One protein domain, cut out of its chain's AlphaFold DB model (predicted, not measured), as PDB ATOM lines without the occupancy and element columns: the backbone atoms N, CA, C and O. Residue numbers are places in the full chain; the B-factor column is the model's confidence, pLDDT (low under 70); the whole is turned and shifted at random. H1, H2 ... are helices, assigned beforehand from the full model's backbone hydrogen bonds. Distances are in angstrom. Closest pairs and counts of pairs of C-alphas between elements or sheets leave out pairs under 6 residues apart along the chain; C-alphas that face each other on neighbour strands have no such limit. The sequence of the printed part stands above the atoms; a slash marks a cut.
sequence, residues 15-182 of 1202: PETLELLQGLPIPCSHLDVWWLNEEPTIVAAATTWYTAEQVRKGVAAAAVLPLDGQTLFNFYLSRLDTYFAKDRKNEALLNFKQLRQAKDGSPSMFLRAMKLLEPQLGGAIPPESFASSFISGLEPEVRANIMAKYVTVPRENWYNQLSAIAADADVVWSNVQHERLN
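Overview. This is residues 15 to 182 of the 1202 residues of an uncharacterized protein of Tetrabaena socialis (UniProt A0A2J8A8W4). Two lobes of helices stand at the two ends of a long, thin model, and the helix H5 bridges them. In one lobe H4 crosses H3 at nearly a right angle, with H1 packed on residues 69 to 73 of H4 and H2 near H4; in the other, H10 packs slanted on H6 and H8, H7 packs on H6 and H8 from another side, and the short H9 packs on H7. The printed part has 168 residues with ten named helices, H1 to H10 in order along the chain, and no named strand; the class is all helix. The whole is extended, with a radius of gyration of the C-alphas of 24.6 A and spans of 76 by 38 by 21 A.

Arrangement. The longest helix, H10, residues 162 to 182, touches H8, residues 140 to 150, where the C-alphas of Val 142 and Trp 173 are closest at 5.6 A; they run opposite ways at a steep tilt of 44 degrees. H10 also touches H6, residues 107 to 117, closest at the C-alphas of Ser 108 and Ala 166, 5.2 A, again opposite ways at a steep tilt of 44 degrees. H7, residues 127 to 137, forms a helical hairpin with H8, opposite ways at a steep tilt of 42 degrees, the C-alphas of Ile 135 and Arg 143 being closest at 6.3 A. H7, H8 and H10 form an up and down bundle, each running against the one before it in the chain, though H7 and H10 are close but not clearly touching, with the C-alphas of Ala 131 and Leu 162 closest at 6.7 A. H6 and H7 only just touch, with 3 pairs of C-alphas within 8 A, the closest being Leu 111 and Phe 134 at 6.7 A. H9, residues 155 to 158, touches H7, with the C-alphas of Glu 128 and Glu 156 closest at 5.7 A. H6 and H7 are the hubs, touching three helices each. H5, residues 85 to 98, forms a helical hairpin with H6; with residues 92 to 96 alone it only just touches H6, with 3 pairs within 8 A, closest at the C-alphas of Ala 92 and Leu 117, 6.1 A, opposite ways at a shallow tilt of 15 degrees. H4, residues 69 to 83, and H5 meet only through their link. H4 touches H3, residues 42 to 56, with residues 71 to 76 alone, about perpendicular at 81 degrees, the C-alphas of Ala 46 and Leu 72 being closest at 5.8 A. H4 touches H1, residues 15 to 22, with residues 69 to 73 alone; the C-alphas of Thr 17 and Gly 69 are closest at 5.3 A, and they run the same way at a shallow tilt of 26 degrees. H2, residues 30 to 38, and H4 are near each other. H4 and H10 are apart. Every O i to N i+4 pair is within hydrogen-bond range in H1, H3, H4, H5, H7 and H10, against 4 of 5 in H2, 6 of 7 in H6 and 6 of 7 in H8; H9 is too short for such a pair.

Along the chain. H10 measures 29.7 A from first to last C-alpha and ends at C-alpha 182, (78.328, 106.485, 115.778). H4 measures 20.9 A, H3 20.6 A and H5 20.0 A; H5 begins at C-alpha 85, (73.236, 93.778, 162.965). H1 begins at C-alpha 15, (79.528, 110.355, 184.229).

Size, cuts and confidence. The two C-alphas farthest apart, those of Ala 62 and Asn 182, are 81.2 A apart. The link from H3 to H4, residues 57 to 68, is long. The printed part has no cut; its mean pLDDT is 88.7, and no printed residue is under 70.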
ATOM      1  N   PRO A  15      80.471 109.259 184.471       87.56
ATOM      2  CA  PRO A  15      79.528 110.355 184.229       87.56
ATOM      3  C   PRO A  15      79.836 111.178 182.969       87.56
ATOM      4  O   PRO A  15      78.917 111.511 182.229       87.56
ATOM      5  N   GLU A  16      81.113 111.452 182.676       86.94
ATOM      6  CA  GLU A  16      81.507 112.192 181.466       86.94
ATOM      7  C   GLU A  16      81.246 111.370 180.193       86.94
ATOM      8  O   GLU A  16      80.820 111.921 179.178       86.94
ATOM      9  N   THR A  17      81.433 110.045 180.241       88.94
ATOM     10  CA  THR A  17      81.009 109.155 179.147       88.94
ATOM     11  C   THR A  17      79.485 109.120 179.006       88.94
ATOM     12  O   THR A  17      78.996 109.127 177.880       88.94
ATOM     13  N   LEU A  18      78.716 109.111 180.099       89.94
ATOM     14  CA  LEU A  18      77.249 109.107 180.041       89.94
ATOM     15  C   LEU A  18      76.686 110.393 179.423       89.94
ATOM     16  O   LEU A  18      75.863 110.291 178.518       89.94
ATOM     17  N   GLU A  19      77.181 111.574 179.815       88.94
ATOM     18  CA  GLU A  19      76.800 112.847 179.172       88.94
ATOM     19  C   GLU A  19      77.106 112.849 177.663       88.94
ATOM     20  O   GLU A  19      76.355 113.418 176.868       88.94
ATOM     21  N   LEU A  20      78.203 112.204 177.244       88.62
ATOM     22  CA  LEU A  20      78.537 112.046 175.827       88.62
ATOM     23  C   LEU A  20      77.588 111.073 175.118       88.62
ATOM     24  O   LEU A  20      77.143 111.388 174.016       88.62
ATOM     25  N   LEU A  21      77.266 109.927 175.729       89.88
ATOM     26  CA  LEU A  21      76.359 108.924 175.163       89.88
ATOM     27  C   LEU A  21      74.925 109.457 175.026       89.88
ATOM     28  O   LEU A  21      74.338 109.297 173.960       89.88
ATOM     29  N   GLN A  22      74.411 110.179 176.027       88.25
ATOM     30  CA  GLN A  22      73.120 110.887 175.971       88.25
ATOM     31  C   GLN A  22      73.033 111.890 174.805       88.25
ATOM     32  O   GLN A  22      71.943 112.195 174.327       88.25
ATOM     33  N   GLY A  23      74.171 112.406 174.330       84.75
ATOM     34  CA  GLY A  23      74.254 113.326 173.194       84.75
ATOM     35  C   GLY A  23      74.367 112.671 171.810       84.75
ATOM     36  O   GLY A  23      74.479 113.404 170.826       84.75
ATOM     37  N   LEU A  24      74.388 111.334 171.706       86.12
ATOM     38  CA  LEU A  24      74.521 110.612 170.429       86.12
ATOM     39  C   LEU A  24      73.196 110.306 169.701       86.12
ATOM     40  O   LEU A  24      73.205 110.357 168.465       86.12
ATOM     41  N   PRO A  25      72.078 109.960 170.372       88.38
ATOM     42  CA  PRO A  25      70.833 109.670 169.677       88.38
ATOM     43  C   PRO A  25      70.242 110.905 168.999       88.38
ATOM     44  O   PRO A  25      70.224 112.006 169.544       88.38
ATOM     45  N   ILE A  26      69.704 110.710 167.795       85.75
ATOM     46  CA  ILE A  26      68.886 111.724 167.125       85.75
ATOM     47  C   ILE A  26      67.450 111.550 167.641       85.75
ATOM     48  O   ILE A  26      66.910 110.457 167.446       85.75
ATOM     49  N   PRO A  27      66.812 112.566 168.253       83.88
ATOM     50  CA  PRO A  27      65.477 112.427 168.832       83.88
ATOM     51  C   PRO A  27      64.448 111.825 167.865       83.88
ATOM     52  O   PRO A  27      64.416 112.169 166.681       83.88
ATOM     53  N   CYS A  28      63.602 110.931 168.381       78.44
ATOM     54  CA  CYS A  28      62.601 110.149 167.642       78.44
ATOM     55  C   CYS A  28      63.161 109.190 166.565       78.44
ATOM     56  O   CYS A  28      62.406 108.710 165.717       78.44
ATOM     57  N   SER A  29      64.463 108.881 166.573       85.00
ATOM     58  CA  SER A  29      65.051 107.845 165.706       85.00
ATOM     59  C   SER A  29      64.987 106.443 166.331       85.00
ATOM     60  O   SER A  29      64.802 106.286 167.534       85.00
ATOM     61  N   HIS A  30      65.229 105.396 165.533       82.81
ATOM     62  CA  HIS A  30      65.396 104.033 166.065       82.81
ATOM     63  C   HIS A  30      66.567 103.912 167.060       82.81
ATOM     64  O   HIS A  30      66.514 103.073 167.956       82.81
ATOM     65  N   LEU A  31      67.601 104.756 166.934       87.62
ATOM     66  CA  LEU A  31      68.722 104.813 167.875       87.62
ATOM     67  C   LEU A  31      68.302 105.420 169.224       87.62
ATOM     68  O   LEU A  31      68.765 104.964 170.259       87.62
ATOM     69  N   ASP A  32      67.401 106.402 169.205       89.69
ATOM     70  CA  ASP A  32      66.828 107.057 170.389       89.69
ATOM     71  C   ASP A  32      65.860 106.130 171.135       89.69
ATOM     72  O   ASP A  32      66.019 105.896 172.329       89.69
ATOM     73  N   VAL A  33      64.950 105.467 170.413       88.19
ATOM     74  CA  VAL A  33      64.067 104.437 170.995       88.19
ATOM     75  C   VAL A  33      64.869 103.275 171.595       88.19
ATOM     76  O   VAL A  33      64.488 102.751 172.640       88.19
ATOM     77  N   TRP A  34      65.983 102.869 170.981       93.00
ATOM     78  CA  TRP A  34      66.877 101.866 171.566       93.00
ATOM     79  C   TRP A  34      67.621 102.404 172.799       93.00
ATOM     80  O   TRP A  34      67.583 101.770 173.853       93.00
ATOM     81  N   TRP A  35      68.229 103.591 172.708       92.75
ATOM     82  CA  TRP A  35      68.987 104.195 173.807       92.75
ATOM     83  C   TRP A  35      68.135 104.412 175.061       92.75
ATOM     84  O   TRP A  35      68.563 104.025 176.143       92.75
ATOM     85  N   LEU A  36      66.901 104.908 174.925       90.31
ATOM     86  CA  LEU A  36      65.970 105.108 176.045       90.31
ATOM     87  C   LEU A  36      65.635 103.812 176.815       90.31
ATOM     88  O   LEU A  36      65.240 103.877 177.977       90.31
ATOM     89  N   ASN A  37      65.797 102.637 176.192       90.31
ATOM     90  CA  ASN A  37      65.647 101.338 176.858       90.31
ATOM     91  C   ASN A  37      66.961 100.831 177.488       90.31
ATOM     92  O   ASN A  37      66.927 100.131 178.499       90.31
ATOM     93  N   GLU A  38      68.114 101.161 176.901       91.12
ATOM     94  CA  GLU A  38      69.437 100.729 177.376       91.12
ATOM     95  C   GLU A  38      69.979 101.616 178.504       91.12
ATOM     96  O   GLU A  38      70.543 101.093 179.467       91.12
ATOM     97  N   GLU A  39      69.801 102.939 178.412       91.38
ATOM     98  CA  GLU A  39      70.379 103.962 179.297       91.38
ATOM     99  C   GLU A  39      70.236 103.647 180.799       91.38
ATOM    100  O   GLU A  39      71.253 103.702 181.498       91.38
ATOM    101  N   PRO A  40      69.065 103.218 181.323       92.06
ATOM    102  CA  PRO A  40      68.919 102.900 182.748       92.06
ATOM    103  C   PRO A  40      69.755 101.694 183.212       92.06
ATOM    104  O   PRO A  40      69.892 101.461 184.412       92.06
ATOM    105  N   THR A  41      70.286 100.897 182.279       93.56
ATOM    106  CA  THR A  41      70.987  99.632 182.554       93.56
ATOM    107  C   THR A  41      72.413  99.574 182.000       93.56
ATOM    108  O   THR A  41      73.192  98.735 182.455       93.56
ATOM    109  N   ILE A  42      72.793 100.469 181.077       93.12
ATOM    110  CA  ILE A  42      74.043 100.401 180.301       93.12
ATOM    111  C   ILE A  42      75.292 100.302 181.190       93.12
ATOM    112  O   ILE A  42      76.181  99.500 180.911       93.12
ATOM    113  N   VAL A  43      75.334 101.044 182.306       92.94
ATOM    114  CA  VAL A  43      76.457 101.039 183.262       92.94
ATOM    115  C   VAL A  43      76.537  99.718 184.022       92.94
ATOM    116  O   VAL A  43      77.622  99.153 184.168       92.94
ATOM    117  N   ALA A  44      75.398  99.203 184.491       92.75
ATOM    118  CA  ALA A  44      75.335  97.938 185.215       92.75
ATOM    119  C   ALA A  44      75.722  96.772 184.291       92.75
ATOM    120  O   ALA A  44      76.600  95.984 184.634       92.75
ATOM    121  N   ALA A  45      75.156  96.732 183.081       92.94
ATOM    122  CA  ALA A  45      75.468  95.734 182.065       92.94
ATOM    123  C   ALA A  45      76.951  95.770 181.645       92.94
ATOM    124  O   ALA A  45      77.593  94.720 181.610       92.94
ATOM    125  N   ALA A  46      77.515  96.961 181.408       93.50
ATOM    126  CA  ALA A  46      78.938  97.134 181.111       93.50
ATOM    127  C   ALA A  46      79.833  96.678 182.276       93.50
ATOM    128  O   ALA A  46      80.859  96.043 182.044       93.50
ATOM    129  N   THR A  47      79.433  96.954 183.522       93.12
ATOM    130  CA  THR A  47      80.176  96.538 184.722       93.12
ATOM    131  C   THR A  47      80.173  95.019 184.863       93.12
ATOM    132  O   THR A  47      81.235  94.417 185.003       93.12
ATOM    133  N   THR A  48      79.007  94.369 184.766       93.44
ATOM    134  CA  THR A  48      78.894  92.903 184.824       93.44
ATOM    135  C   THR A  48      79.692  92.236 183.703       93.44
ATOM    136  O   THR A  48      80.426  91.282 183.964       93.44
ATOM    137  N   TRP A  49      79.611  92.763 182.477       93.50
ATOM    138  CA  TRP A  49      80.383  92.272 181.333       93.50
ATOM    139  C   TRP A  49      81.896  92.427 181.538       93.50
ATOM    140  O   TRP A  49      82.639  91.470 181.334       93.50
ATOM    141  N   TYR A  50      82.363  93.594 181.991       93.06
ATOM    142  CA  TYR A  50      83.791  93.859 182.183       93.06
ATOM    143  C   TYR A  50      84.393  93.034 183.328       93.06
ATOM    144  O   TYR A  50      85.496  92.503 183.189       93.06
ATOM    145  N   THR A  51      83.654  92.851 184.426       90.88
ATOM    146  CA  THR A  51      84.033  91.937 185.515       90.88
ATOM    147  C   THR A  51      84.127  90.494 185.017       90.88
ATOM    148  O   THR A  51      85.133  89.829 185.259       90.88
ATOM    149  N   ALA A  52      83.128  90.012 184.267       89.81
ATOM    150  CA  ALA A  52      83.145  88.660 183.705       89.81
ATOM    151  C   ALA A  52      84.308  88.453 182.715       89.81
ATOM    152  O   ALA A  52      84.979  87.424 182.760       89.81
ATOM    153  N   GLU A  53      84.597  89.440 181.865       89.88
ATOM    154  CA  GLU A  53      85.698  89.398 180.896       89.88
ATOM    155  C   GLU A  53      87.084  89.444 181.567       89.88
ATOM    156  O   GLU A  53      88.013  88.788 181.090       89.88
ATOM    157  N   GLN A  54      87.237  90.152 182.693       88.25
ATOM    158  CA  GLN A  54      88.454  90.105 183.514       88.25
ATOM    159  C   GLN A  54      88.635  88.741 184.197       88.25
ATOM    160  O   GLN A  54      89.717  88.156 184.112       88.25
ATOM    161  N   VAL A  55      87.577  88.183 184.796       89.06
ATOM    162  CA  VAL A  55      87.614  86.836 185.399       89.06
ATOM    163  C   VAL A  55      87.930  85.770 184.340       89.06
ATOM    164  O   VAL A  55      88.784  84.913 184.565       89.06
ATOM    165  N   ARG A  56      87.346  85.866 183.136       87.62
ATOM    166  CA  ARG A  56      87.644  84.985 181.989       87.62
ATOM    167  C   ARG A  56      89.100  85.086 181.512       87.62
ATOM    168  O   ARG A  56      89.629  84.128 180.956       87.62
ATOM    169  N   LYS A  57      89.756  86.229 181.738       89.56
ATOM    170  CA  LYS A  57      91.190  86.461 181.485       89.56
ATOM    171  C   LYS A  57      92.102  86.017 182.641       89.56
ATOM    172  O   LYS A  57      93.308  86.219 182.557       89.56
ATOM    173  N   GLY A  58      91.555  85.407 183.695       87.25
ATOM    174  CA  GLY A  58      92.321  84.916 184.843       87.25
ATOM    175  C   GLY A  58      92.702  85.993 185.864       87.25
ATOM    176  O   GLY A  58      93.559  85.745 186.709       87.25
ATOM    177  N   VAL A  59      92.086  87.181 185.811       87.62
ATOM    178  CA  VAL A  59      92.287  88.213 186.840       87.62
ATOM    179  C   VAL A  59      91.664  87.732 188.152       87.62
ATOM    180  O   VAL A  59      90.474  87.414 188.207       87.62
ATOM    181  N   ALA A  60      92.467  87.671 189.216       82.88
ATOM    182  CA  ALA A  60      91.998  87.280 190.543       82.88
ATOM    183  C   ALA A  60      90.922  88.251 191.059       82.88
ATOM    184  O   ALA A  60      91.016  89.456 190.838       82.88
ATOM    185  N   ALA A  61      89.934  87.751 191.809       75.81
ATOM    186  CA  ALA A  61      88.777  88.543 192.250       75.81
ATOM    187  C   ALA A  61      89.144  89.829 193.026       75.81
ATOM    188  O   ALA A  61      88.459  90.837 192.899       75.81
ATOM    189  N   ALA A  62      90.250  89.818 193.781       76.00
ATOM    190  CA  ALA A  62      90.761  90.980 194.516       76.00
ATOM    191  C   ALA A  62      91.521  92.012 193.647       76.00
ATOM    192  O   ALA A  62      91.917  93.058 194.152       76.00
ATOM    193  N   ALA A  63      91.746  91.716 192.363       82.94
ATOM    194  CA  ALA A  63      92.484  92.543 191.404       82.94
ATOM    195  C   ALA A  63      91.627  92.990 190.200       82.94
ATOM    196  O   ALA A  63      92.158  93.556 189.246       82.94
ATOM    197  N   VAL A  64      90.312  92.737 190.230       84.00
ATOM    198  CA  VAL A  64      89.367  93.191 189.198       84.00
ATOM    199  C   VAL A  64      89.303  94.719 189.211       84.00
ATOM    200  O   VAL A  64      88.909  95.327 190.205       84.00
ATOM    201  N   LEU A  65      89.675  95.344 188.094       86.12
ATOM    202  CA  LEU A  65      89.597  96.791 187.928       86.12
ATOM    203  C   LEU A  65      88.132  97.243 187.793       86.12
ATOM    204  O   LEU A  65      87.346  96.553 187.133       86.12
ATOM    205  N   PRO A  66      87.752  98.401 188.366       86.19
ATOM    206  CA  PRO A  66      86.426  98.978 188.164       86.19
ATOM    207  C   PRO A  66      86.220  99.382 186.699       86.19
ATOM    208  O   PRO A  66      87.177  99.691 185.989       86.19
ATOM    209  N   LEU A  67      84.960  99.415 186.257       90.19
ATOM    210  CA  LEU A  67      84.600  99.906 184.927       90.19
ATOM    211  C   LEU A  67      85.087 101.351 184.730       90.19
ATOM    212  O   LEU A  67      84.887 102.207 185.592       90.19
ATOM    213  N   ASP A  68      85.673 101.626 183.567       91.12
ATOM    214  CA  ASP A  68      86.093 102.962 183.153       91.12
ATOM    215  C   ASP A  68      85.234 103.496 181.990       91.12
ATOM    216  O   ASP A  68      84.548 102.745 181.290       91.12
ATOM    217  N   GLY A  69      85.278 104.811 181.764       86.81
ATOM    218  CA  GLY A  69      84.506 105.470 180.713       86.81
ATOM    219  C   GLY A  69      84.866 105.033 179.288       86.81
ATOM    220  O   GLY A  69      83.985 105.065 178.426       86.81
ATOM    221  N   GLN A  70      86.100 104.586 179.019       87.69
ATOM    222  CA  GLN A  70      86.476 104.067 177.699       87.69
ATOM    223  C   GLN A  70      85.926 102.653 177.474       87.69
ATOM    224  O   GLN A  70      85.408 102.356 176.395       87.69
ATOM    225  N   THR A  71      85.969 101.791 178.489       90.12
ATOM    226  CA  THR A  71      85.364 100.452 178.441       90.12
ATOM    227  C   THR A  71      83.842 100.536 178.321       90.12
ATOM    228  O   THR A  71      83.266  99.804 177.518       90.12
ATOM    229  N   LEU A  72      83.190 101.468 179.028       92.31
ATOM    230  CA  LEU A  72      81.755 101.744 178.877       92.31
ATOM    231  C   LEU A  72      81.400 102.161 177.439       92.31
ATOM    232  O   LEU A  72      80.443 101.640 176.869       92.31
ATOM    233  N   PHE A  73      82.191 103.047 176.825       90.69
ATOM    234  CA  PHE A  73      81.989 103.465 175.434       90.69
ATOM    235  C   PHE A  73      82.193 102.308 174.437       90.69
ATOM    236  O   PHE A  73      81.391 102.124 173.521       90.69
ATOM    237  N   ASN A  74      83.218 101.477 174.644       88.75
ATOM    238  CA  ASN A  74      83.475 100.299 173.810       88.75
ATOM    239  C   ASN A  74      82.355  99.244 173.945       88.75
ATOM    240  O   ASN A  74      81.938  98.655 172.946       88.75
ATOM    241  N   PHE A  75      81.829  99.035 175.158       93.25
ATOM    242  CA  PHE A  75      80.679  98.162 175.406       93.25
ATOM    243  C   PHE A  75      79.411  98.688 174.724       93.25
ATOM    244  O   PHE A  75      78.719  97.920 174.058       93.25
ATOM    245  N   TYR A  76      79.142  99.996 174.821       92.69
ATOM    246  CA  TYR A  76      78.042 100.659 174.117       92.69
ATOM    247  C   TYR A  76      78.113 100.437 172.600       92.69
ATOM    248  O   TYR A  76      77.117 100.028 172.003       92.69
ATOM    249  N   LEU A  77      79.288 100.627 171.982       90.75
ATOM    250  CA  LEU A  77      79.471 100.362 170.551       90.75
ATOM    251  C   LEU A  77      79.200  98.893 170.202       90.75
ATOM    252  O   LEU A  77      78.484  98.632 169.241       90.75
ATOM    253  N   SER A  78      79.688  97.940 171.005       90.25
ATOM    254  CA  SER A  78      79.411  96.511 170.797       90.25
ATOM    255  C   SER A  78      77.916  96.183 170.911       90.25
ATOM    256  O   SER A  78      77.395  95.436 170.089       90.25
ATOM    257  N   ARG A  79      77.216  96.750 171.904       91.12
ATOM    258  CA  ARG A  79      75.761  96.613 172.104       91.12
ATOM    259  C   ARG A  79      74.979  97.151 170.901       91.12
ATOM    260  O   ARG A  79      74.116  96.449 170.373       91.12
ATOM    261  N   LEU A  80      75.333  98.350 170.434       90.00
ATOM    262  CA  LEU A  80      74.763  98.997 169.248       90.00
ATOM    263  C   LEU A  80      75.008  98.154 167.987       90.00
ATOM    264  O   LEU A  80      74.082  97.905 167.212       90.00
ATOM    265  N   ASP A  81      76.239  97.669 167.802       86.12
ATOM    266  CA  ASP A  81      76.618  96.843 166.656       86.12
ATOM    267  C   ASP A  81      75.828  95.528 166.602       86.12
ATOM    268  O   ASP A  81      75.381  95.129 165.519       86.12
ATOM    269  N   THR A  82      75.624  94.878 167.753       88.06
ATOM    270  CA  THR A  82      74.806  93.665 167.873       88.06
ATOM    271  C   THR A  82      73.333  93.950 167.579       88.06
ATOM    272  O   THR A  82      72.740  93.243 166.765       88.06
ATOM    273  N   TYR A  83      72.750  94.998 168.171       88.56
ATOM    274  CA  TYR A  83      71.332  95.336 167.999       88.56
ATOM    275  C   TYR A  83      70.994  95.650 166.530       88.56
ATOM    276  O   TYR A  83      70.127  95.013 165.930       88.56
ATOM    277  N   PHE A  84      71.762  96.539 165.892       89.81
ATOM    278  CA  PHE A  84      71.554  96.924 164.490       89.81
ATOM    279  C   PHE A  84      72.201  95.960 163.471       89.81
ATOM    280  O   PHE A  84      72.236  96.247 162.270       89.81
ATOM    281  N   ALA A  85      72.704  94.790 163.888       84.69
ATOM    282  CA  ALA A  85      73.236  93.778 162.965       84.69
ATOM    283  C   ALA A  85      72.169  93.257 161.983       84.69
ATOM    284  O   ALA A  85      72.466  93.027 160.809       84.69
ATOM    285  N   LYS A  86      70.925  93.085 162.453       84.38
ATOM    286  CA  LYS A  86      69.786  92.603 161.652       84.38
ATOM    287  C   LYS A  86      69.394  93.630 160.588       84.38
ATOM    288  O   LYS A  86      69.286  93.286 159.412       84.38
ATOM    289  N   ASP A  87      69.296  94.898 160.974       84.12
ATOM    290  CA  ASP A  87      68.905  95.981 160.068       84.12
ATOM    291  C   ASP A  87      69.974  96.292 159.023       84.12
ATOM    292  O   ASP A  87      69.643  96.455 157.851       84.12
ATOM    293  N   ARG A  88      71.261  96.244 159.383       84.31
ATOM    294  CA  ARG A  88      72.354  96.407 158.407       84.31
ATOM    295  C   ARG A  88      72.434  95.247 157.410       84.31
ATOM    296  O   ARG A  88      72.693  95.483 156.233       84.31
ATOM    297  N   LYS A  89      72.126  94.011 157.827       85.81
ATOM    298  CA  LYS A  89      71.944  92.871 156.903       85.81
ATOM    299  C   LYS A  89      70.742  93.080 155.972       85.81
ATOM    300  O   LYS A  89      70.851  92.823 154.773       85.81
ATOM    301  N   ASN A  90      69.621  93.584 156.495       85.06
ATOM    302  CA  ASN A  90      68.434  93.917 155.700       85.06
ATOM    303  C   ASN A  90      68.725  95.036 154.682       85.06
ATOM    304  O   ASN A  90      68.347  94.918 153.517       85.06
ATOM    305  N   GLU A  91      69.436  96.087 155.089       86.50
ATOM    306  CA  GLU A  91      69.849  97.193 154.224       86.50
ATOM    307  C   GLU A  91      70.822  96.718 153.134       86.50
ATOM    308  O   GLU A  91      70.594  96.989 151.955       86.50
ATOM    309  N   ALA A  92      71.844  95.927 153.482       86.94
ATOM    310  CA  ALA A  92      72.753  95.319 152.510       86.94
ATOM    311  C   ALA A  92      72.008  94.431 151.494       86.94
ATOM    312  O   ALA A  92      72.297  94.484 150.297       86.94
ATOM    313  N   LEU A  93      71.001  93.667 151.939       88.00
ATOM    314  CA  LEU A  93      70.146  92.840 151.081       88.00
ATOM    315  C   LEU A  93      69.227  93.671 150.172       88.00
ATOM    316  O   LEU A  93      69.019  93.304 149.012       88.00
ATOM    317  N   LEU A  94      68.687  94.790 150.660       87.12
ATOM    318  CA  LEU A  94      67.902  95.734 149.859       87.12
ATOM    319  C   LEU A  94      68.778  96.435 148.816       87.12
ATOM    320  O   LEU A  94      68.410  96.459 147.641       87.12
ATOM    321  N   ASN A  95      69.949  96.927 149.223       88.62
ATOM    322  CA  ASN A  95      70.939  97.538 148.342       88.62
ATOM    323  C   ASN A  95      71.382  96.548 147.259       88.62
ATOM    324  O   ASN A  95      71.323  96.882 146.081       88.62
ATOM    325  N   PHE A  96      71.699  95.299 147.618       91.75
ATOM    326  CA  PHE A  96      72.037  94.247 146.654       91.75
ATOM    327  C   PHE A  96      70.903  93.988 145.651       91.75
ATOM    328  O   PHE A  96      71.130  93.971 144.440       91.75
ATOM    329  N   LYS A  97      69.657  93.842 146.129       87.62
ATOM    330  CA  LYS A  97      68.481  93.617 145.266       87.62
ATOM    331  C   LYS A  97      68.195  94.791 144.326       87.62
ATOM    332  O   LYS A  97      67.691  94.558 143.223       87.62
ATOM    333  N   GLN A  98      68.522  96.019 144.726       87.88
ATOM    334  CA  GLN A  98      68.345  97.240 143.928       87.88
ATOM    335  C   GLN A  98      69.531  97.555 143.004       87.88
ATOM    336  O   GLN A  98      69.337  98.236 141.999       87.88
ATOM    337  N   LEU A  99      70.736  97.056 143.296       91.00
ATOM    338  CA  LEU A  99      71.953  97.397 142.561       91.00
ATOM    339  C   LEU A  99      71.888  96.914 141.103       91.00
ATOM    340  O   LEU A  99      71.634  95.742 140.820       91.00
ATOM    341  N   ARG A 100      72.125  97.823 140.159       91.69
ATOM    342  CA  ARG A 100      72.150  97.560 138.712       91.69
ATOM    343  C   ARG A 100      73.370  98.233 138.100       91.69
ATOM    344  O   ARG A 100      73.942  99.148 138.697       91.69
ATOM    345  N   GLN A 101      73.735  97.824 136.892       90.94
ATOM    346  CA  GLN A 101      74.718  98.545 136.097       90.94
ATOM    347  C   GLN A 101      74.225  99.981 135.835       90.94
ATOM    348  O   GLN A 101      73.123 100.189 135.323       90.94
ATOM    349  N   ALA A 102      75.034 100.982 136.189       87.25
ATOM    350  CA  ALA A 102      74.776 102.368 135.803       87.25
ATOM    351  C   ALA A 102      74.947 102.529 134.283       87.25
ATOM    352  O   ALA A 102      75.817 101.888 133.700       87.25
ATOM    353  N   LYS A 103      74.161 103.406 133.641       80.25
ATOM    354  CA  LYS A 103      74.165 103.586 132.170       80.25
ATOM    355  C   LYS A 103      75.570 103.828 131.600       80.25
ATOM    356  O   LYS A 103      75.958 103.205 130.616       80.25
ATOM    357  N   ASP A 104      76.323 104.684 132.285       80.62
ATOM    358  CA  ASP A 104      77.680 105.107 131.924       80.62
ATOM    359  C   ASP A 104      78.769 104.331 132.702       80.62
ATOM    360  O   ASP A 104      79.951 104.662 132.634       80.62
ATOM    361  N   GLY A 105      78.377 103.306 133.471       86.06
ATOM    362  CA  GLY A 105      79.269 102.474 134.279       86.06
ATOM    363  C   GLY A 105      79.539 101.117 133.634       86.06
ATOM    364  O   GLY A 105      78.620 100.448 133.157       86.06
ATOM    365  N   SER A 106      80.798 100.675 133.662       91.44
ATOM    366  CA  SER A 106      81.175  99.383 133.085       91.44
ATOM    367  C   SER A 106      80.636  98.196 133.914       91.44
ATOM    368  O   SER A 106      80.562  98.283 135.150       91.44
ATOM    369  N   PRO A 107      80.288  97.066 133.274       94.81
ATOM    370  CA  PRO A 107      79.947  95.809 133.943       94.81
ATOM    371  C   PRO A 107      80.914  95.365 135.055       94.81
ATOM    372  O   PRO A 107      80.448  94.983 136.130       94.81
ATOM    373  N   SER A 108      82.235  95.479 134.880       92.62
ATOM    374  CA  SER A 108      83.194  95.151 135.954       92.62
ATOM    375  C   SER A 108      83.097  96.072 137.174       92.62
ATOM    376  O   SER A 108      83.278  95.613 138.306       92.62
ATOM    377  N   MET A 109      82.764  97.355 136.997       91.69
ATOM    378  CA  MET A 109      82.515  98.259 138.131       91.69
ATOM    379  C   MET A 109      81.227  97.898 138.883       91.69
ATOM    380  O   MET A 109      81.191  97.988 140.112       91.69
ATOM    381  N   PHE A 110      80.203  97.417 138.176       94.88
ATOM    382  CA  PHE A 110      78.988  96.880 138.793       94.88
ATOM    383  C   PHE A 110      79.255  95.569 139.557       94.88
ATOM    384  O   PHE A 110      78.855  95.465 140.718       94.88
ATOM    385  N   LEU A 111      80.023  94.622 138.994       94.81
ATOM    386  CA  LEU A 111      80.448  93.410 139.716       94.81
ATOM    387  C   LEU A 111      81.240  93.758 140.988       94.81
ATOM    388  O   LEU A 111      81.012  93.174 142.050       94.81
ATOM    389  N   ARG A 112      82.144  94.743 140.907       92.81
ATOM    390  CA  ARG A 112      82.911  95.223 142.064       92.81
ATOM    391  C   ARG A 112      82.007  95.809 143.150       92.81
ATOM    392  O   ARG A 112      82.255  95.554 144.324       92.81
ATOM    393  N   ALA A 113      80.964  96.552 142.780       91.19
ATOM    394  CA  ALA A 113      79.990  97.078 143.734       91.19
ATOM    395  C   ALA A 113      79.168  95.955 144.402       91.19
ATOM    396  O   ALA A 113      78.970  95.997 145.614       91.19
ATOM    397  N   MET A 114      78.782  94.904 143.664       93.56
ATOM    398  CA  MET A 114      78.143  93.717 144.257       93.56
ATOM    399  C   MET A 114      79.059  93.009 145.269       93.56
ATOM    400  O   MET A 114      78.618  92.673 146.368       93.56
ATOM    401  N   LYS A 115      80.348  92.826 144.942       91.62
ATOM    402  CA  LYS A 115      81.322  92.168 145.834       91.62
ATOM    403  C   LYS A 115      81.690  92.970 147.089       91.62
ATOM    404  O   LYS A 115      82.237  92.398 148.023       91.62
ATOM    405  N   LEU A 116      81.362  94.263 147.161       92.31
ATOM    406  CA  LEU A 116      81.479  95.040 148.404       92.31
ATOM    407  C   LEU A 116      80.336  94.754 149.397       92.31
ATOM    408  O   LEU A 116      80.530  94.915 150.599       92.31
ATOM    409  N   LEU A 117      79.174  94.300 148.913       89.38
ATOM    410  CA  LEU A 117      78.039  93.892 149.753       89.38
ATOM    411  C   LEU A 117      78.132  92.419 150.184       89.38
ATOM    412  O   LEU A 117      77.600  92.052 151.226       89.38
ATOM    413  N   GLU A 118      78.840  91.586 149.415       88.12
ATOM    414  CA  GLU A 118      79.024  90.141 149.639       88.12
ATOM    415  C   GLU A 118      79.377  89.753 151.098       88.12
ATOM    416  O   GLU A 118      78.707  88.865 151.631       88.12
ATOM    417  N   PRO A 119      80.299  90.435 151.818       88.00
ATOM    418  CA  PRO A 119      80.574  90.122 153.225       88.00
ATOM    419  C   PRO A 119      79.433  90.511 154.177       88.00
ATOM    420  O   PRO A 119      79.162  89.803 155.144       88.00
ATOM    421  N   GLN A 120      78.742  91.624 153.905       83.88
ATOM    422  CA  GLN A 120      77.650  92.140 154.748       83.88
ATOM    423  C   GLN A 120      76.392  91.265 154.655       83.88
ATOM    424  O   GLN A 120      75.627  91.168 155.612       83.88
ATOM    425  N   LEU A 121      76.208  90.589 153.519       84.31
ATOM    426  CA  LEU A 121      75.142  89.613 153.300       84.31
ATOM    427  C   LEU A 121      75.344  88.315 154.101       84.31
ATOM    428  O   LEU A 121      74.387  87.564 154.263       84.31
ATOM    429  N   GLY A 122      76.555  88.032 154.598       78.81
ATOM    430  CA  GLY A 122      76.818  86.926 155.527       78.81
ATOM    431  C   GLY A 122      76.378  85.541 155.034       78.81
ATOM    432  O   GLY A 122      75.913  84.737 155.834       78.81
ATOM    433  N   GLY A 123      76.455  85.284 153.722       79.81
ATOM    434  CA  GLY A 123      76.010  84.026 153.107       79.81
ATOM    435  C   GLY A 123      74.509  83.933 152.784       79.81
ATOM    436  O   GLY A 123      74.083  82.930 152.224       79.81
ATOM    437  N   ALA A 124      73.705  84.971 153.050       80.69
ATOM    438  CA  ALA A 124      72.252  84.972 152.810       80.69
ATOM    439  C   ALA A 124      71.821  84.930 151.323       80.69
ATOM    440  O   ALA A 124      70.627  84.968 151.026       80.69
ATOM    441  N   ILE A 125      72.768  84.879 150.381       85.31
ATOM    442  CA  ILE A 125      72.523  84.716 148.944       85.31
ATOM    443  C   ILE A 125      73.477  83.628 148.425       85.31
ATOM    444  O   ILE A 125      74.691  83.817 148.527       85.31
ATOM    445  N   PRO A 126      72.980  82.514 147.853       89.00
ATOM    446  CA  PRO A 126      73.851  81.470 147.323       89.00
ATOM    447  C   PRO A 126      74.593  81.943 146.055       89.00
ATOM    448  O   PRO A 126      74.065  82.787 145.318       89.00
ATOM    449  N   PRO A 127      75.781  81.385 145.743       87.62
ATOM    450  CA  PRO A 127      76.636  81.832 144.635       87.62
ATOM    451  C   PRO A 127      75.930  81.923 143.271       87.62
ATOM    452  O   PRO A 127      76.107  82.895 142.537       87.62
ATOM    453  N   GLU A 128      75.060  80.963 142.954       87.56
ATOM    454  CA  GLU A 128      74.233  80.955 141.736       87.56
ATOM    455  C   GLU A 128      73.260  82.135 141.658       87.56
ATOM    456  O   GLU A 128      73.096  82.753 140.603       87.56
ATOM    457  N   SER A 129      72.624  82.480 142.781       89.06
ATOM    458  CA  SER A 129      71.740  83.645 142.869       89.06
ATOM    459  C   SER A 129      72.537  84.945 142.791       89.06
ATOM    460  O   SER A 129      72.072  85.902 142.170       89.06
ATOM    461  N   PHE A 130      73.757  84.982 143.336       92.75
ATOM    462  CA  PHE A 130      74.663  86.121 143.176       92.75
ATOM    463  C   PHE A 130      75.031  86.325 141.697       92.75
ATOM    464  O   PHE A 130      74.869  87.424 141.163       92.75
ATOM    465  N   ALA A 131      75.440  85.259 141.001       91.81
ATOM    466  CA  ALA A 131      75.800  85.318 139.585       91.81
ATOM    467  C   ALA A 131      74.600  85.644 138.676       91.81
ATOM    468  O   ALA A 131      74.693  86.498 137.792       91.81
ATOM    469  N   SER A 132      73.440  85.043 138.951       90.94
ATOM    470  CA  SER A 132      72.182  85.352 138.262       90.94
ATOM    471  C   SER A 132      71.747  86.804 138.480       90.94
ATOM    472  O   SER A 132      71.255  87.436 137.543       90.94
ATOM    473  N   SER A 133      71.969  87.367 139.674       92.44
ATOM    474  CA  SER A 133      71.690  88.785 139.966       92.44
ATOM    475  C   SER A 133      72.603  89.722 139.177       92.44
ATOM    476  O   SER A 133      72.126  90.731 138.661       92.44
ATOM    477  N   PHE A 134      73.884  89.364 139.015       94.62
ATOM    478  CA  PHE A 134      74.823  90.136 138.200       94.62
ATOM    479  C   PHE A 134      74.358  90.198 136.745       94.62
ATOM    480  O   PHE A 134      74.095  91.284 136.235       94.62
ATOM    481  N   ILE A 135      74.161  89.053 136.086       92.75
ATOM    482  CA  ILE A 135      73.774  89.047 134.666       92.75
ATOM    483  C   ILE A 135      72.395  89.702 134.478       92.75
ATOM    484  O   ILE A 135      72.204  90.476 133.544       92.75
ATOM    485  N   SER A 136      71.451  89.487 135.402       91.75
ATOM    486  CA  SER A 136      70.142  90.162 135.383       91.75
ATOM    487  C   SER A 136      70.245  91.685 135.518       91.75
ATOM    488  O   SER A 136      69.417  92.398 134.943       91.75
ATOM    489  N   GLY A 137      71.242  92.179 136.256       92.25
ATOM    490  CA  GLY A 137      71.466  93.595 136.535       92.25
ATOM    491  C   GLY A 137      72.256  94.372 135.478       92.25
ATOM    492  O   GLY A 137      72.358  95.593 135.607       92.25
ATOM    493  N   LEU A 138      72.783  93.698 134.449       94.69
ATOM    494  CA  LEU A 138      73.412  94.327 133.284       94.69
ATOM    495  C   LEU A 138      72.399  95.102 132.425       94.69
ATOM    496  O   LEU A 138      71.205  94.784 132.385       94.69
ATOM    497  N   GLU A 139      72.896  96.096 131.685       92.19
ATOM    498  CA  GLU A 139      72.117  96.852 130.700       92.19
ATOM    499  C   GLU A 139      71.488  95.906 129.648       92.19
ATOM    500  O   GLU A 139      72.177  94.997 129.182       92.19
ATOM    501  N   PRO A 140      70.212  96.072 129.230       90.94
ATOM    502  CA  PRO A 140      69.502  95.056 128.439       90.94
ATOM    503  C   PRO A 140      70.191  94.621 127.137       90.94
ATOM    504  O   PRO A 140      70.188  93.433 126.822       90.94
ATOM    505  N   GLU A 141      70.813  95.555 126.412       88.62
ATOM    506  CA  GLU A 141      71.552  95.280 125.168       88.62
ATOM    507  C   GLU A 141      72.840  94.475 125.435       88.62
ATOM    508  O   GLU A 141      73.177  93.561 124.680       88.62
ATOM    509  N   VAL A 142      73.517  94.741 126.557       92.44
ATOM    510  CA  VAL A 142      74.696  93.984 127.011       92.44
ATOM    511  C   VAL A 142      74.280  92.593 127.481       92.44
ATOM    512  O   VAL A 142      74.844  91.585 127.054       92.44
ATOM    513  N   ARG A 143      73.231  92.528 128.307       93.50
ATOM    514  CA  ARG A 143      72.667  91.298 128.868       93.50
ATOM    515  C   ARG A 143      72.220  90.314 127.791       93.50
ATOM    516  O   ARG A 143      72.464  89.124 127.944       93.50
ATOM    517  N   ALA A 144      71.592  90.788 126.712       90.50
ATOM    518  CA  ALA A 144      71.157  89.933 125.607       90.50
ATOM    519  C   ALA A 144      72.344  89.233 124.919       90.50
ATOM    520  O   ALA A 144      72.326  88.016 124.743       90.50
ATOM    521  N   ASN A 145      73.404  89.984 124.606       89.19
ATOM    522  CA  ASN A 145      74.629  89.450 124.005       89.19
ATOM    523  C   ASN A 145      75.382  88.495 124.952       89.19
ATOM    524  O   ASN A 145      75.878  87.458 124.518       89.19
ATOM    525  N   ILE A 146      75.439  88.811 126.251       92.94
ATOM    526  CA  ILE A 146      76.100  87.962 127.252       92.94
ATOM    527  C   ILE A 146      75.321  86.668 127.495       92.94
ATOM    528  O   ILE A 146      75.927  85.599 127.492       92.94
ATOM    529  N   MET A 147      73.989  86.725 127.598       89.31
ATOM    530  CA  MET A 147      73.159  85.516 127.646       89.31
ATOM    531  C   MET A 147      73.342  84.663 126.385       89.31
ATOM    532  O   MET A 147      73.513  83.456 126.506       89.31
ATOM    533  N   ALA A 148      73.403  85.262 125.190       88.25
ATOM    534  CA  ALA A 148      73.650  84.516 123.953       88.25
ATOM    535  C   ALA A 148      75.010  83.784 123.934       88.25
ATOM    536  O   ALA A 148      75.104  82.716 123.332       88.25
ATOM    537  N   LYS A 149      76.043  84.310 124.612       86.56
ATOM    538  CA  LYS A 149      77.348  83.634 124.765       86.56
ATOM    539  C   LYS A 149      77.347  82.563 125.868       86.56
ATOM    540  O   LYS A 149      78.002  81.540 125.708       86.56
ATOM    541  N   TYR A 150      76.643  82.798 126.978       86.88
ATOM    542  CA  TYR A 150      76.755  81.998 128.209       86.88
ATOM    543  C   TYR A 150      75.570  81.059 128.507       86.88
ATOM    544  O   TYR A 150      75.641  80.300 129.471       86.88
ATOM    545  N   VAL A 151      74.512  81.041 127.688       82.12
ATOM    546  CA  VAL A 151      73.331  80.162 127.868       82.12
ATOM    547  C   VAL A 151      73.666  78.661 127.890       82.12
ATOM    548  O   VAL A 151      72.935  77.884 128.496       82.12
ATOM    549  N   THR A 152      74.773  78.250 127.269       81.12
ATOM    550  CA  THR A 152      75.263  76.860 127.256       81.12
ATOM    551  C   THR A 152      76.112  76.487 128.474       81.12
ATOM    552  O   THR A 152      76.408  75.310 128.664       81.12
ATOM    553  N   VAL A 153      76.519  77.456 129.302       83.50
ATOM    554  CA  VAL A 153      77.296  77.199 130.522       83.50
ATOM    555  C   VAL A 153      76.323  76.921 131.677       83.50
ATOM    556  O   VAL A 153      75.444  77.752 131.913       83.50
ATOM    557  N   PRO A 154      76.472  75.812 132.430       84.88
ATOM    558  CA  PRO A 154      75.633  75.528 133.597       84.88
ATOM    559  C   PRO A 154      75.715  76.646 134.656       84.88
ATOM    560  O   PRO A 154      76.789  77.217 134.880       84.88
ATOM    561  N   ARG A 155      74.586  76.989 135.295       82.31
ATOM    562  CA  ARG A 155      74.454  78.179 136.170       82.31
ATOM    563  C   ARG A 155      75.310  78.100 137.430       82.31
ATOM    564  O   ARG A 155      75.796  79.115 137.924       82.31
ATOM    565  N   GLU A 156      75.546  76.883 137.884       82.19
ATOM    566  CA  GLU A 156      76.381  76.487 139.016       82.19
ATOM    567  C   GLU A 156      77.831  76.955 138.787       82.19
ATOM    568  O   GLU A 156      78.524  77.391 139.706       82.19
ATOM    569  N   ASN A 157      78.268  76.976 137.521       87.38
ATOM    570  CA  ASN A 157      79.589  77.453 137.111       87.38
ATOM    571  C   ASN A 157      79.658  78.968 136.848       87.38
ATOM    572  O   ASN A 157      80.765  79.510 136.761       87.38
ATOM    573  N   TRP A 158      78.527  79.680 136.744       88.38
ATOM    574  CA  TRP A 158      78.527  81.118 136.432       88.38
ATOM    575  C   TRP A 158      79.255  81.937 137.499       88.38
ATOM    576  O   TRP A 158      79.990  82.858 137.150       88.38
ATOM    577  N   TYR A 159      79.109  81.591 138.784       89.94
ATOM    578  CA  TYR A 159      79.784  82.305 139.873       89.94
ATOM    579  C   TYR A 159      81.314  82.234 139.753       89.94
ATOM    580  O   TYR A 159      81.991  83.261 139.817       89.94
ATOM    581  N   ASN A 160      81.850  81.043 139.476       89.62
ATOM    582  CA  ASN A 160      83.286  80.822 139.277       89.62
ATOM    583  C   ASN A 160      83.831  81.584 138.054       89.62
ATOM    584  O   ASN A 160      85.000  81.963 138.025       89.62
ATOM    585  N   GLN A 161      82.978  81.844 137.060       89.94
ATOM    586  CA  GLN A 161      83.325  82.565 135.833       89.94
ATOM    587  C   GLN A 161      82.976  84.065 135.867       89.94
ATOM    588  O   GLN A 161      83.226  84.752 134.875       89.94
ATOM    589  N   LEU A 162      82.457  84.616 136.976       91.88
ATOM    590  CA  LEU A 162      81.942  85.997 137.033       91.88
ATOM    591  C   LEU A 162      82.927  87.059 136.532       91.88
ATOM    592  O   LEU A 162      82.525  87.973 135.818       91.88
ATOM    593  N   SER A 163      84.216  86.923 136.852       91.19
ATOM    594  CA  SER A 163      85.262  87.844 136.385       91.19
ATOM    595  C   SER A 163      85.459  87.810 134.863       91.19
ATOM    596  O   SER A 163      85.764  88.839 134.266       91.19
ATOM    597  N   ALA A 164      85.271  86.649 134.225       91.31
ATOM    598  CA  ALA A 164      85.340  86.503 132.770       91.31
ATOM    599  C   ALA A 164      84.054  87.012 132.099       91.31
ATOM    600  O   ALA A 164      84.129  87.789 131.152       91.31
ATOM    601  N   ILE A 165      82.886  86.669 132.660       93.06
ATOM    602  CA  ILE A 165      81.577  87.161 132.202       93.06
ATOM    603  C   ILE A 165      81.535  88.700 132.256       93.06
ATOM    604  O   ILE A 165      81.047  89.334 131.323       93.06
ATOM    605  N   ALA A 166      82.086  89.314 133.310       94.06
ATOM    606  CA  ALA A 166      82.193  90.767 133.431       94.06
ATOM    607  C   ALA A 166      83.159  91.392 132.407       94.06
ATOM    608  O   ALA A 166      82.836  92.436 131.848       94.06
ATOM    609  N   ALA A 167      84.289  90.743 132.106       92.12
ATOM    610  CA  ALA A 167      85.233  91.219 131.093       92.12
ATOM    611  C   ALA A 167      84.662  91.132 129.662       92.12
ATOM    612  O   ALA A 167      84.802  92.077 128.885       92.12
ATOM    613  N   ASP A 168      83.958  90.047 129.316       91.56
ATOM    614  CA  ASP A 168      83.181  89.974 128.069       91.56
ATOM    615  C   ASP A 168      82.078  91.045 128.039       91.56
ATOM    616  O   ASP A 168      81.856  91.680 127.007       91.56
ATOM    617  N   ALA A 169      81.404  91.285 129.170       93.75
ATOM    618  CA  ALA A 169      80.364  92.303 129.272       93.75
ATOM    619  C   ALA A 169      80.924  93.723 129.089       93.75
ATOM    620  O   ALA A 169      80.288  94.518 128.400       93.75
ATOM    621  N   ASP A 170      82.108  94.043 129.625       93.44
ATOM    622  CA  ASP A 170      82.791  95.324 129.380       93.44
ATOM    623  C   ASP A 170      83.079  95.531 127.879       93.44
ATOM    624  O   ASP A 170      82.862  96.629 127.364       93.44
ATOM    625  N   VAL A 171      83.506  94.487 127.153       92.06
ATOM    626  CA  VAL A 171      83.737  94.545 125.693       92.06
ATOM    627  C   VAL A 171      82.426  94.768 124.935       92.06
ATOM    628  O   VAL A 171      82.345  95.643 124.071       92.06
ATOM    629  N   VAL A 172      81.377  94.012 125.270       91.75
ATOM    630  CA  VAL A 172      80.042  94.163 124.667       91.75
ATOM    631  C   VAL A 172      79.475  95.563 124.933       91.75
ATOM    632  O   VAL A 172      78.981  96.205 124.009       91.75
ATOM    633  N   TRP A 173      79.580  96.063 126.164       93.38
ATOM    634  CA  TRP A 173      79.137  97.403 126.546       93.38
ATOM    635  C   TRP A 173      79.935  98.488 125.816       93.38
ATOM    636  O   TRP A 173      79.332  99.396 125.250       93.38
ATOM    637  N   SER A 174      81.261  98.349 125.718       90.62
ATOM    638  CA  SER A 174      82.117  99.267 124.948       90.62
ATOM    639  C   SER A 174      81.701  99.332 123.475       90.62
ATOM    640  O   SER A 174      81.608 100.419 122.903       90.62
ATOM    641  N   ASN A 175      81.373  98.187 122.870       89.00
ATOM    642  CA  ASN A 175      80.842  98.122 121.509       89.00
ATOM    643  C   ASN A 175      79.471  98.811 121.390       89.00
ATOM    644  O   ASN A 175      79.275  99.603 120.470       89.00
ATOM    645  N   VAL A 176      78.552  98.566 122.331       88.06
ATOM    646  CA  VAL A 176      77.213  99.186 122.370       88.06
ATOM    647  C   VAL A 176      77.300 100.710 122.506       88.06
ATOM    648  O   VAL A 176      76.644 101.425 121.747       88.06
ATOM    649  N   GLN A 177      78.137 101.241 123.403       86.75
ATOM    650  CA  GLN A 177      78.325 102.694 123.519       86.75
ATOM    651  C   GLN A 177      78.979 103.284 122.261       86.75
ATOM    652  O   GLN A 177      78.576 104.352 121.801       86.75
ATOM    653  N   HIS A 178      79.924 102.570 121.639       83.25
ATOM    654  CA  HIS A 178      80.519 102.996 120.371       83.25
ATOM    655  C   HIS A 178      79.487 103.035 119.228       83.25
ATOM    656  O   HIS A 178      79.461 103.996 118.456       83.25
ATOM    657  N   GLU A 179      78.601 102.039 119.126       84.75
ATOM    658  CA  GLU A 179      77.503 102.032 118.151       84.75
ATOM    659  C   GLU A 179      76.479 103.142 118.432       84.75
ATOM    660  O   GLU A 179      76.030 103.794 117.494       84.75
ATOM    661  N   ARG A 180      76.172 103.446 119.701       84.81
ATOM    662  CA  ARG A 180      75.304 104.578 120.086       84.81
ATOM    663  C   ARG A 180      75.894 105.938 119.705       84.81
ATOM    664  O   ARG A 180      75.152 106.788 119.219       84.81
ATOM    665  N   LEU A 181      77.202 106.133 119.886       82.56
ATOM    666  CA  LEU A 181      77.909 107.367 119.509       82.56
ATOM    667  C   LEU A 181      78.024 107.550 117.989       82.56
ATOM    668  O   LEU A 181      77.964 108.678 117.507       82.56
ATOM    669  N   ASN A 182      78.176 106.455 117.237       73.50
ATOM    670  CA  ASN A 182      78.328 106.485 115.778       73.50
ATOM    671  C   ASN A 182      77.005 106.310 115.017       73.50
ATOM    672  O   ASN A 182      76.985 106.439 113.791       73.50
TER     673      ASN A 182